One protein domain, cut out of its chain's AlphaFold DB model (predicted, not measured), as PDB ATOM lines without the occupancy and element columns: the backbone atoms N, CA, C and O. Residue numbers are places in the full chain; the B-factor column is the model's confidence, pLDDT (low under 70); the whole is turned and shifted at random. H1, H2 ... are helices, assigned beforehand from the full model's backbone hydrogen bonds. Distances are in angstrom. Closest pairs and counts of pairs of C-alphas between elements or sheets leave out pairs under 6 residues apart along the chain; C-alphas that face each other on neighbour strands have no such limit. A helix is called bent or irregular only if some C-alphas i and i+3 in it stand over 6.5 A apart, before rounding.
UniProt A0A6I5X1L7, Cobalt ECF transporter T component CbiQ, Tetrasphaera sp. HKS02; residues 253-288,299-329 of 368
ATOM      1  N   HIS A 253      30.062  75.422 -47.382       88.00
ATOM      2  CA  HIS A 253      30.385  75.613 -45.962       88.00
ATOM      3  C   HIS A 253      29.561  74.773 -44.975       88.00
ATOM      4  O   HIS A 253      29.526  75.089 -43.784       88.00
ATOM      5  N   LEU A 254      28.931  73.675 -45.411       87.69
ATOM      6  CA  LEU A 254      28.408  72.704 -44.444       87.69
ATOM      7  C   LEU A 254      29.567  71.997 -43.716       87.69
ATOM      8  O   LEU A 254      30.505  71.548 -44.377       87.69
ATOM      9  N   PRO A 255      29.504  71.850 -42.375       90.19
ATOM     10  CA  PRO A 255      30.540  71.173 -41.604       90.19
ATOM     11  C   PRO A 255      30.837  69.769 -42.139       90.19
ATOM     12  O   PRO A 255      29.921  68.963 -42.328       90.19
ATOM     13  N   HIS A 256      32.125  69.460 -42.319       87.00
ATOM     14  CA  HIS A 256      32.596  68.185 -42.873       87.00
ATOM     15  C   HIS A 256      31.983  66.970 -42.164       87.00
ATOM     16  O   HIS A 256      31.587  66.008 -42.813       87.00
ATOM     17  N   GLN A 257      31.831  67.025 -40.837       89.94
ATOM     18  CA  GLN A 257      31.250  65.937 -40.051       89.94
ATOM     19  C   GLN A 257      29.806  65.630 -40.472       89.94
ATOM     20  O   GLN A 257      29.438  64.463 -40.589       89.94
ATOM     21  N   LEU A 258      28.989  66.653 -40.753       90.62
ATOM     22  CA  LEU A 258      27.612  66.454 -41.214       90.62
ATOM     23  C   LEU A 258      27.591  65.833 -42.610       90.62
ATOM     24  O   LEU A 258      26.894  64.844 -42.829       90.62
ATOM     25  N   VAL A 259      28.401  66.363 -43.529       89.94
ATOM     26  CA  VAL A 259      28.528  65.832 -44.895       89.94
ATOM     27  C   VAL A 259      28.986  64.379 -44.867       89.94
ATOM     28  O   VAL A 259      28.453  63.545 -45.595       89.94
ATOM     29  N   GLN A 260      29.925  64.048 -43.986       89.75
ATOM     30  CA  GLN A 260      30.436  62.702 -43.816       89.75
ATOM     31  C   GLN A 260      29.375  61.739 -43.270       89.75
ATOM     32  O   GLN A 260      29.212  60.646 -43.817       89.75
ATOM     33  N   ILE A 261      28.630  62.132 -42.231       91.88
ATOM     34  CA  ILE A 261      27.514  61.333 -41.703       91.88
ATOM     35  C   ILE A 261      26.484  61.108 -42.815       91.88
ATOM     36  O   ILE A 261      26.075  59.975 -43.051       91.88
ATOM     37  N   MET A 262      26.126  62.151 -43.568       90.88
ATOM     38  CA  MET A 262      25.230  62.041 -44.724       90.88
ATOM     39  C   MET A 262      25.792  61.136 -45.825       90.88
ATOM     40  O   MET A 262      25.055  60.324 -46.382       90.88
ATOM     41  N   GLY A 263      27.092  61.212 -46.109       88.31
ATOM     42  CA  GLY A 263      27.770  60.373 -47.095       88.31
ATOM     43  C   GLY A 263      27.747  58.901 -46.700       88.31
ATOM     44  O   GLY A 263      27.460  58.033 -47.528       88.31
ATOM     45  N   PHE A 264      27.954  58.614 -45.414       90.00
ATOM     46  CA  PHE A 264      27.760  57.281 -44.863       90.00
ATOM     47  C   PHE A 264      26.304  56.837 -44.919       90.00
ATOM     48  O   PHE A 264      26.060  55.700 -45.308       90.00
ATOM     49  N   MET A 265      25.340  57.705 -44.605       90.19
ATOM     50  CA  MET A 265      23.917  57.377 -44.734       90.19
ATOM     51  C   MET A 265      23.572  56.976 -46.173       90.19
ATOM     52  O   MET A 265      22.985  55.916 -46.372       90.19
ATOM     53  N   VAL A 266      24.001  57.750 -47.177       87.12
ATOM     54  CA  VAL A 266      23.777  57.431 -48.600       87.12
ATOM     55  C   VAL A 266      24.430  56.101 -48.982       87.12
ATOM     56  O   VAL A 266      23.786  55.261 -49.604       87.12
ATOM     57  N   ARG A 267      25.685  55.871 -48.575       86.44
ATOM     58  CA  ARG A 267      26.418  54.632 -48.878       86.44
ATOM     59  C   ARG A 267      25.812  53.404 -48.193       86.44
ATOM     60  O   ARG A 267      25.713  52.341 -48.801       86.44
ATOM     61  N   TYR A 268      25.448  53.516 -46.919       90.75
ATOM     62  CA  TYR A 268      24.925  52.395 -46.140       90.75
ATOM     63  C   TYR A 268      23.434  52.154 -46.357       90.75
ATOM     64  O   TYR A 268      22.964  51.069 -46.024       90.75
ATOM     65  N   LEU A 269      22.702  53.078 -46.983       90.00
ATOM     66  CA  LEU A 269      21.306  52.865 -47.358       90.00
ATOM     67  C   LEU A 269      21.144  51.627 -48.251       90.00
ATOM     68  O   LEU A 269      20.285  50.786 -47.987       90.00
ATOM     69  N   GLU A 270      22.002  51.453 -49.258       85.62
ATOM     70  CA  GLU A 270      21.974  50.272 -50.138       85.62
ATOM     71  C   GLU A 270      22.323  48.986 -49.375       85.62
ATOM     72  O   GLU A 270      21.725  47.927 -49.571       85.62
ATOM     73  N   VAL A 271      23.251  49.086 -48.424       90.12
ATOM     74  CA  VAL A 271      23.666  47.962 -47.582       90.12
ATOM     75  C   VAL A 271      22.530  47.512 -46.655       90.12
ATOM     76  O   VAL A 271      22.270  46.312 -46.530       90.12
ATOM     77  N   VAL A 272      21.849  48.463 -46.014       92.12
ATOM     78  CA  VAL A 272      20.734  48.219 -45.086       92.12
ATOM     79  C   VAL A 272      19.500  47.723 -45.837       92.12
ATOM     80  O   VAL A 272      18.869  46.761 -45.405       92.12
ATOM     81  N   THR A 273      19.176  48.311 -46.989       90.38
ATOM     82  CA  THR A 273      18.054  47.849 -47.827       90.38
ATOM     83  C   THR A 273      18.306  46.454 -48.395       90.38
ATOM     84  O   THR A 273      17.397  45.622 -48.384       90.38
ATOM     85  N   GLY A 274      19.541  46.139 -48.797       92.19
ATOM     86  CA  GLY A 274      19.933  44.786 -49.193       92.19
ATOM     87  C   GLY A 274      19.801  43.764 -48.057       92.19
ATOM     88  O   GLY A 274      19.343  42.644 -48.282       92.19
ATOM     89  N   GLU A 275      20.153  44.142 -46.824       94.31
ATOM     90  CA  GLU A 275      19.957  43.292 -45.642       94.31
ATOM     91  C   GLU A 275      18.472  43.070 -45.341       94.31
ATOM     92  O   GLU A 275      18.040  41.925 -45.194       94.31
ATOM     93  N   LEU A 276      17.672  44.138 -45.345       94.12
ATOM     94  CA  LEU A 276      16.224  44.056 -45.165       94.12
ATOM     95  C   LEU A 276      15.580  43.149 -46.221       94.12
ATOM     96  O   LEU A 276      14.727  42.326 -45.887       94.12
ATOM     97  N   GLN A 277      16.011  43.249 -47.481       93.75
ATOM     98  CA  GLN A 277      15.501  42.417 -48.566       93.75
ATOM     99  C   GLN A 277      15.877  40.941 -48.381       93.75
ATOM    100  O   GLN A 277      15.019  40.074 -48.547       93.75
ATOM    101  N   ARG A 278      17.113  40.628 -47.963       94.50
ATOM    102  CA  ARG A 278      17.511  39.249 -47.617       94.50
ATOM    103  C   ARG A 278      16.681  38.688 -46.465       94.50
ATOM    104  O   ARG A 278      16.194  37.562 -46.548       94.50
ATOM    105  N   MET A 279      16.477  39.474 -45.408       93.69
ATOM    106  CA  MET A 279      15.649  39.083 -44.263       93.69
ATOM    107  C   MET A 279      14.189  38.856 -44.672       93.69
ATOM    108  O   MET A 279      13.560  37.903 -44.207       93.69
ATOM    109  N   ARG A 280      13.661  39.704 -45.564       92.00
ATOM    110  CA  ARG A 280      12.318  39.568 -46.132       92.00
ATOM    111  C   ARG A 280      12.181  38.277 -46.939       92.00
ATOM    112  O   ARG A 280      11.263  37.511 -46.660       92.00
ATOM    113  N   ILE A 281      13.099  38.011 -47.871       93.56
ATOM    114  CA  ILE A 281      13.093  36.791 -48.697       93.56
ATOM    115  C   ILE A 281      13.173  35.548 -47.805       93.56
ATOM    116  O   ILE A 281      12.311  34.681 -47.894       93.56
ATOM    117  N   ALA A 282      14.127  35.494 -46.869       93.44
ATOM    118  CA  ALA A 282      14.285  34.357 -45.956       93.44
ATOM    119  C   ALA A 282      13.028  34.082 -45.118       93.44
ATOM    120  O   ALA A 282      12.737  32.944 -44.751       93.44
ATOM    121  N   ARG A 283      12.273  35.129 -44.787       90.94
ATOM    122  CA  ARG A 283      11.009  35.005 -44.071       90.94
ATOM    123  C   ARG A 283       9.881  34.502 -44.972       90.94
ATOM    124  O   ARG A 283       9.149  33.608 -44.552       90.94
ATOM    125  N   GLU A 284       9.745  35.045 -46.179       91.88
ATOM    126  CA  GLU A 284       8.758  34.584 -47.165       91.88
ATOM    127  C   GLU A 284       8.987  33.106 -47.533       91.88
ATOM    128  O   GLU A 284       8.025  32.339 -47.600       91.88
ATOM    129  N   SER A 285      10.248  32.663 -47.635       93.81
ATOM    130  CA  SER A 285      10.620  31.254 -47.846       93.81
ATOM    131  C   SER A 285      10.185  30.322 -46.710       93.81
ATOM    132  O   SER A 285       9.908  29.155 -46.956       93.81
ATOM    133  N   ARG A 286      10.065  30.821 -45.472       91.94
ATOM    134  CA  ARG A 286       9.555  30.057 -44.314       91.94
ATOM    135  C   ARG A 286       8.020  30.041 -44.231       91.94
ATOM    136  O   ARG A 286       7.459  29.728 -43.187       91.94
ATOM    137  N   GLY A 287       7.326  30.427 -45.303       87.25
ATOM    138  CA  GLY A 287       5.863  30.408 -45.386       87.25
ATOM    139  C   GLY A 287       5.167  31.608 -44.736       87.25
ATOM    140  O   GLY A 287       3.937  31.656 -44.682       87.25
ATOM    141  N   PHE A 288       5.913  32.609 -44.265       87.62
ATOM    142  CA  PHE A 288       5.319  33.802 -43.669       87.62
ATOM    143  C   PHE A 288       4.747  34.738 -44.740       87.62
ATOM    144  O   PHE A 288       5.446  35.170 -45.656       87.62
ATOM    145  N   LEU A 299       7.171  41.411 -37.939       90.50
ATOM    146  CA  LEU A 299       7.743  42.579 -38.621       90.50
ATOM    147  C   LEU A 299       8.639  43.395 -37.677       90.50
ATOM    148  O   LEU A 299       9.767  43.718 -38.052       90.50
ATOM    149  N   ALA A 300       8.191  43.617 -36.442       91.56
ATOM    150  CA  ALA A 300       8.962  44.266 -35.390       91.56
ATOM    151  C   ALA A 300      10.259  43.507 -35.083       91.56
ATOM    152  O   ALA A 300      11.315  44.129 -35.014       91.56
ATOM    153  N   SER A 301      10.231  42.170 -35.006       92.12
ATOM    154  CA  SER A 301      11.449  41.382 -34.763       92.12
ATOM    155  C   SER A 301      12.471  41.481 -35.899       92.12
ATOM    156  O   SER A 301      13.671  41.508 -35.640       92.12
ATOM    157  N   THR A 302      12.036  41.610 -37.158       93.62
ATOM    158  CA  THR A 302      12.961  41.894 -38.276       93.62
ATOM    159  C   THR A 302      13.541  43.295 -38.192       93.62
ATOM    160  O   THR A 302      14.725  43.452 -38.462       93.62
ATOM    161  N   ILE A 303      12.756  44.297 -37.798       95.12
ATOM    162  CA  ILE A 303      13.269  45.661 -37.625       95.12
ATOM    163  C   ILE A 303      14.289  45.695 -36.478       95.12
ATOM    164  O   ILE A 303      15.380  46.228 -36.658       95.12
ATOM    165  N   GLY A 304      13.983  45.059 -35.344       96.56
ATOM    166  CA  GLY A 304      14.900  44.954 -34.205       96.56
ATOM    167  C   GLY A 304      16.199  44.229 -34.561       96.56
ATOM    168  O   GLY A 304      17.285  44.731 -34.288       96.56
ATOM    169  N   ALA A 305      16.112  43.094 -35.259       95.81
ATOM    170  CA  ALA A 305      17.297  42.381 -35.729       95.81
ATOM    171  C   ALA A 305      18.111  43.197 -36.752       95.81
ATOM    172  O   ALA A 305      19.340  43.163 -36.719       95.81
ATOM    173  N   LEU A 306      17.453  43.945 -37.644       96.19
ATOM    174  CA  LEU A 306      18.128  44.836 -38.591       96.19
ATOM    175  C   LEU A 306      18.860  45.971 -37.867       96.19
ATOM    176  O   LEU A 306      19.976  46.309 -38.259       96.19
ATOM    177  N   PHE A 307      18.260  46.535 -36.816       96.81
ATOM    178  CA  PHE A 307      18.872  47.578 -35.997       96.81
ATOM    179  C   PHE A 307      20.158  47.082 -35.326       96.81
ATOM    180  O   PHE A 307      21.210  47.677 -35.549       96.81
ATOM    181  N   ILE A 308      20.100  45.952 -34.609       96.62
ATOM    182  CA  ILE A 308      21.272  45.358 -33.939       96.62
ATOM    183  C   ILE A 308      22.379  45.065 -34.960       96.62
ATOM    184  O   ILE A 308      23.510  45.516 -34.800       96.62
ATOM    185  N   ARG A 309      22.042  44.408 -36.080       94.62
ATOM    186  CA  ARG A 309      23.010  44.103 -37.148       94.62
ATOM    187  C   ARG A 309      23.638  45.352 -37.761       94.62
ATOM    188  O   ARG A 309      24.807  45.322 -38.142       94.62
ATOM    189  N   SER A 310      22.863  46.427 -37.913       94.75
ATOM    190  CA  SER A 310      23.354  47.692 -38.467       94.75
ATOM    191  C   SER A 310      24.277  48.406 -37.481       94.75
ATOM    192  O   SER A 310      25.300  48.938 -37.908       94.75
ATOM    193  N   PHE A 311      23.964  48.351 -36.185       95.56
ATOM    194  CA  PHE A 311      24.800  48.885 -35.112       95.56
ATOM    195  C   PHE A 311      26.148  48.150 -35.024       95.56
ATOM    196  O   PHE A 311      27.190  48.772 -35.221       95.56
ATOM    197  N   GLU A 312      26.141  46.819 -34.892       96.75
ATOM    198  CA  GLU A 312      27.360  45.987 -34.864       96.75
ATOM    199  C   GLU A 312      28.200  46.137 -36.144       96.75
ATOM    200  O   GLU A 312      29.430  46.046 -36.150       96.75
ATOM    201  N   ARG A 313      27.542  46.326 -37.296       95.00
ATOM    202  CA  ARG A 313      28.233  46.628 -38.553       95.00
ATOM    203  C   ARG A 313      28.892  48.006 -38.495       95.00
ATOM    204  O   ARG A 313      30.028  48.115 -38.947       95.00
ATOM    205  N   GLY A 314      28.214  49.019 -37.957       94.81
ATOM    206  CA  GLY A 314      28.760  50.360 -37.750       94.81
ATOM    207  C   GLY A 314      30.019  50.350 -36.883       94.81
ATOM    208  O   GLY A 314      31.029  50.921 -37.288       94.81
ATOM    209  N   GLU A 315      30.004  49.622 -35.765       95.88
ATOM    210  CA  GLU A 315      31.182  49.453 -34.900       95.88
ATOM    211  C   GLU A 315      32.343  48.782 -35.637       95.88
ATOM    212  O   GLU A 315      33.460  49.301 -35.647       95.88
ATOM    213  N   ARG A 316      32.081  47.678 -36.351       96.06
ATOM    214  CA  ARG A 316      33.110  47.001 -37.159       96.06
ATOM    215  C   ARG A 316      33.708  47.904 -38.234       96.06
ATOM    216  O   ARG A 316      34.909  47.849 -38.481       96.06
ATOM    217  N   ILE A 317      32.885  48.729 -38.879       94.69
ATOM    218  CA  ILE A 317      33.346  49.708 -39.869       94.69
ATOM    219  C   ILE A 317      34.228  50.759 -39.201       94.69
ATOM    220  O   ILE A 317      35.292  51.065 -39.731       94.69
ATOM    221  N   HIS A 318      33.802  51.304 -38.065       93.94
ATOM    222  CA  HIS A 318      34.555  52.331 -37.359       93.94
ATOM    223  C   HIS A 318      35.922  51.811 -36.902       93.94
ATOM    224  O   HIS A 318      36.937  52.450 -37.176       93.94
ATOM    225  N   LEU A 319      35.974  50.610 -36.320       96.38
ATOM    226  CA  LEU A 319      37.231  49.958 -35.950       96.38
ATOM    227  C   LEU A 319      38.131  49.735 -37.172       96.38
ATOM    228  O   LEU A 319      39.304  50.093 -37.144       96.38
ATOM    229  N   ALA A 320      37.576  49.241 -38.284       95.88
ATOM    230  CA  ALA A 320      38.332  49.069 -39.524       95.88
ATOM    231  C   ALA A 320      38.844  50.398 -40.107       95.88
ATOM    232  O   ALA A 320      39.902  50.433 -40.734       95.88
ATOM    233  N   MET A 321      38.104  51.494 -39.923       94.62
ATOM    234  CA  MET A 321      38.545  52.834 -40.308       94.62
ATOM    235  C   MET A 321      39.716  53.299 -39.438       94.62
ATOM    236  O   MET A 321      40.705  53.781 -39.986       94.62
ATOM    237  N   LEU A 322      39.644  53.111 -38.115       95.00
ATOM    238  CA  LEU A 322      40.746  53.427 -37.199       95.00
ATOM    239  C   LEU A 322      42.011  52.635 -37.553       95.00
ATOM    240  O   LEU A 322      43.082  53.226 -37.667       95.00
ATOM    241  N   SER A 323      41.889  51.338 -37.857       95.88
ATOM    242  CA  SER A 323      43.017  50.509 -38.313       95.88
ATOM    243  C   SER A 323      43.640  50.981 -39.634       95.88
ATOM    244  O   SER A 323      44.780  50.640 -39.931       95.88
ATOM    245  N   ARG A 324      42.906  51.760 -40.441       92.81
ATOM    246  CA  ARG A 324      43.376  52.356 -41.705       92.81
ATOM    247  C   ARG A 324      43.851  53.807 -41.546       92.81
ATOM    248  O   ARG A 324      44.050  54.480 -42.554       92.81
ATOM    249  N   GLY A 325      44.011  54.296 -40.314       90.56
ATOM    250  CA  GLY A 325      44.505  55.647 -40.039       90.56
ATOM    251  C   GLY A 325      43.444  56.742 -40.168       90.56
ATOM    252  O   GLY A 325      43.764  57.873 -40.520       90.56
ATOM    253  N   TYR A 326      42.170  56.432 -39.922       90.31
ATOM    254  CA  TYR A 326      41.113  57.443 -39.918       90.31
ATOM    255  C   TYR A 326      41.297  58.457 -38.776       90.31
ATOM    256  O   TYR A 326      41.190  58.111 -37.603       90.31
ATOM    257  N   THR A 327      41.506  59.726 -39.130       87.38
ATOM    258  CA  THR A 327      41.758  60.845 -38.202       87.38
ATOM    259  C   THR A 327      40.546  61.763 -38.003       87.38
ATOM    260  O   THR A 327      40.685  62.903 -37.566       87.38
ATOM    261  N   GLY A 328      39.338  61.299 -38.344       84.44
ATOM    262  CA  GLY A 328      38.127  62.130 -38.302       84.44
ATOM    263  C   GLY A 328      37.725  62.746 -39.645       84.44
ATOM    264  O   GLY A 328      36.745  63.482 -39.695       84.44
ATOM    265  N   ARG A 329      38.461  62.454 -40.726       81.12
ATOM    266  CA  ARG A 329      38.136  62.862 -42.102       81.12
ATOM    267  C   ARG A 329      38.348  61.702 -43.067       81.12
ATOM    268  O   ARG A 329      39.323  60.962 -42.929       81.12
TER     269      ARG A 329
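This is residues 253 to 288 and 299 to 329 of the 368 residues of the protein "Cobalt ECF transporter T component CbiQ" of Tetrasphaera sp. HKS02 (UniProt A0A6I5X1L7). What shape do the atoms make? Two long helices, H1 and H2, make a lopsided V: they meet between H1's residues 272 to 279 and H2's residues 302 to 310, and spread apart toward the beginning of H1 and the end of H2. From the end of H2, residues 324 to 329 turn back toward the beginning of H1. What is printed, and how large is it? The 67 printed residues hold H1, then H2, and no named strand, and the class is all helix. The whole is loose, with a radius of gyration of the C-alphas of 15.3 A, and elongated, spanning 49 by 28 by 16 A.

Which is the longest helix, and does it run straight? H1, residues 256 to 285, has a kink of 32 degrees near residue 269. It is neither bent nor irregular, but only just: C-alphas 267 and 270 are 6.4 A apart. How does the next helix stand to it? H2, residues 299 to 323, touches H1 with residues 302 to 310 alone, and H1 touches H2 with residues 272 to 279 alone; the closest C-alphas, those of Leu 276 and Leu 306, are 6.9 A apart. They run opposite ways at a steep tilt of 44 degrees. Are the backbones within hydrogen-bond range? In H2 every O i to N i+4 pair is; in H1 24 of 26 are.

Where does H1 lie? It begins at C-alpha 256, (32.596, 68.185, -42.873), and ends 43.3 A away at C-alpha 285. Where does H2 lie? It measures 36.2 A from C-alpha 299 to C-alpha 323, at (43.017, 50.509, -38.313).

Which C-alphas are farthest apart? Those of His 253 and Gly 287, at 51.4 A. Is there a cut? Residues 289 to 298 are not printed, in the link from H1 to H2, and C-alphas 288 and 299 are 10.4 A apart across the cut. What stands free, and is confidence low anywhere? Residues 319 to 325 stand free, of which 319 to 323 belong to H2. The mean pLDDT of the printed part is 92.0, and no printed residue is under 70.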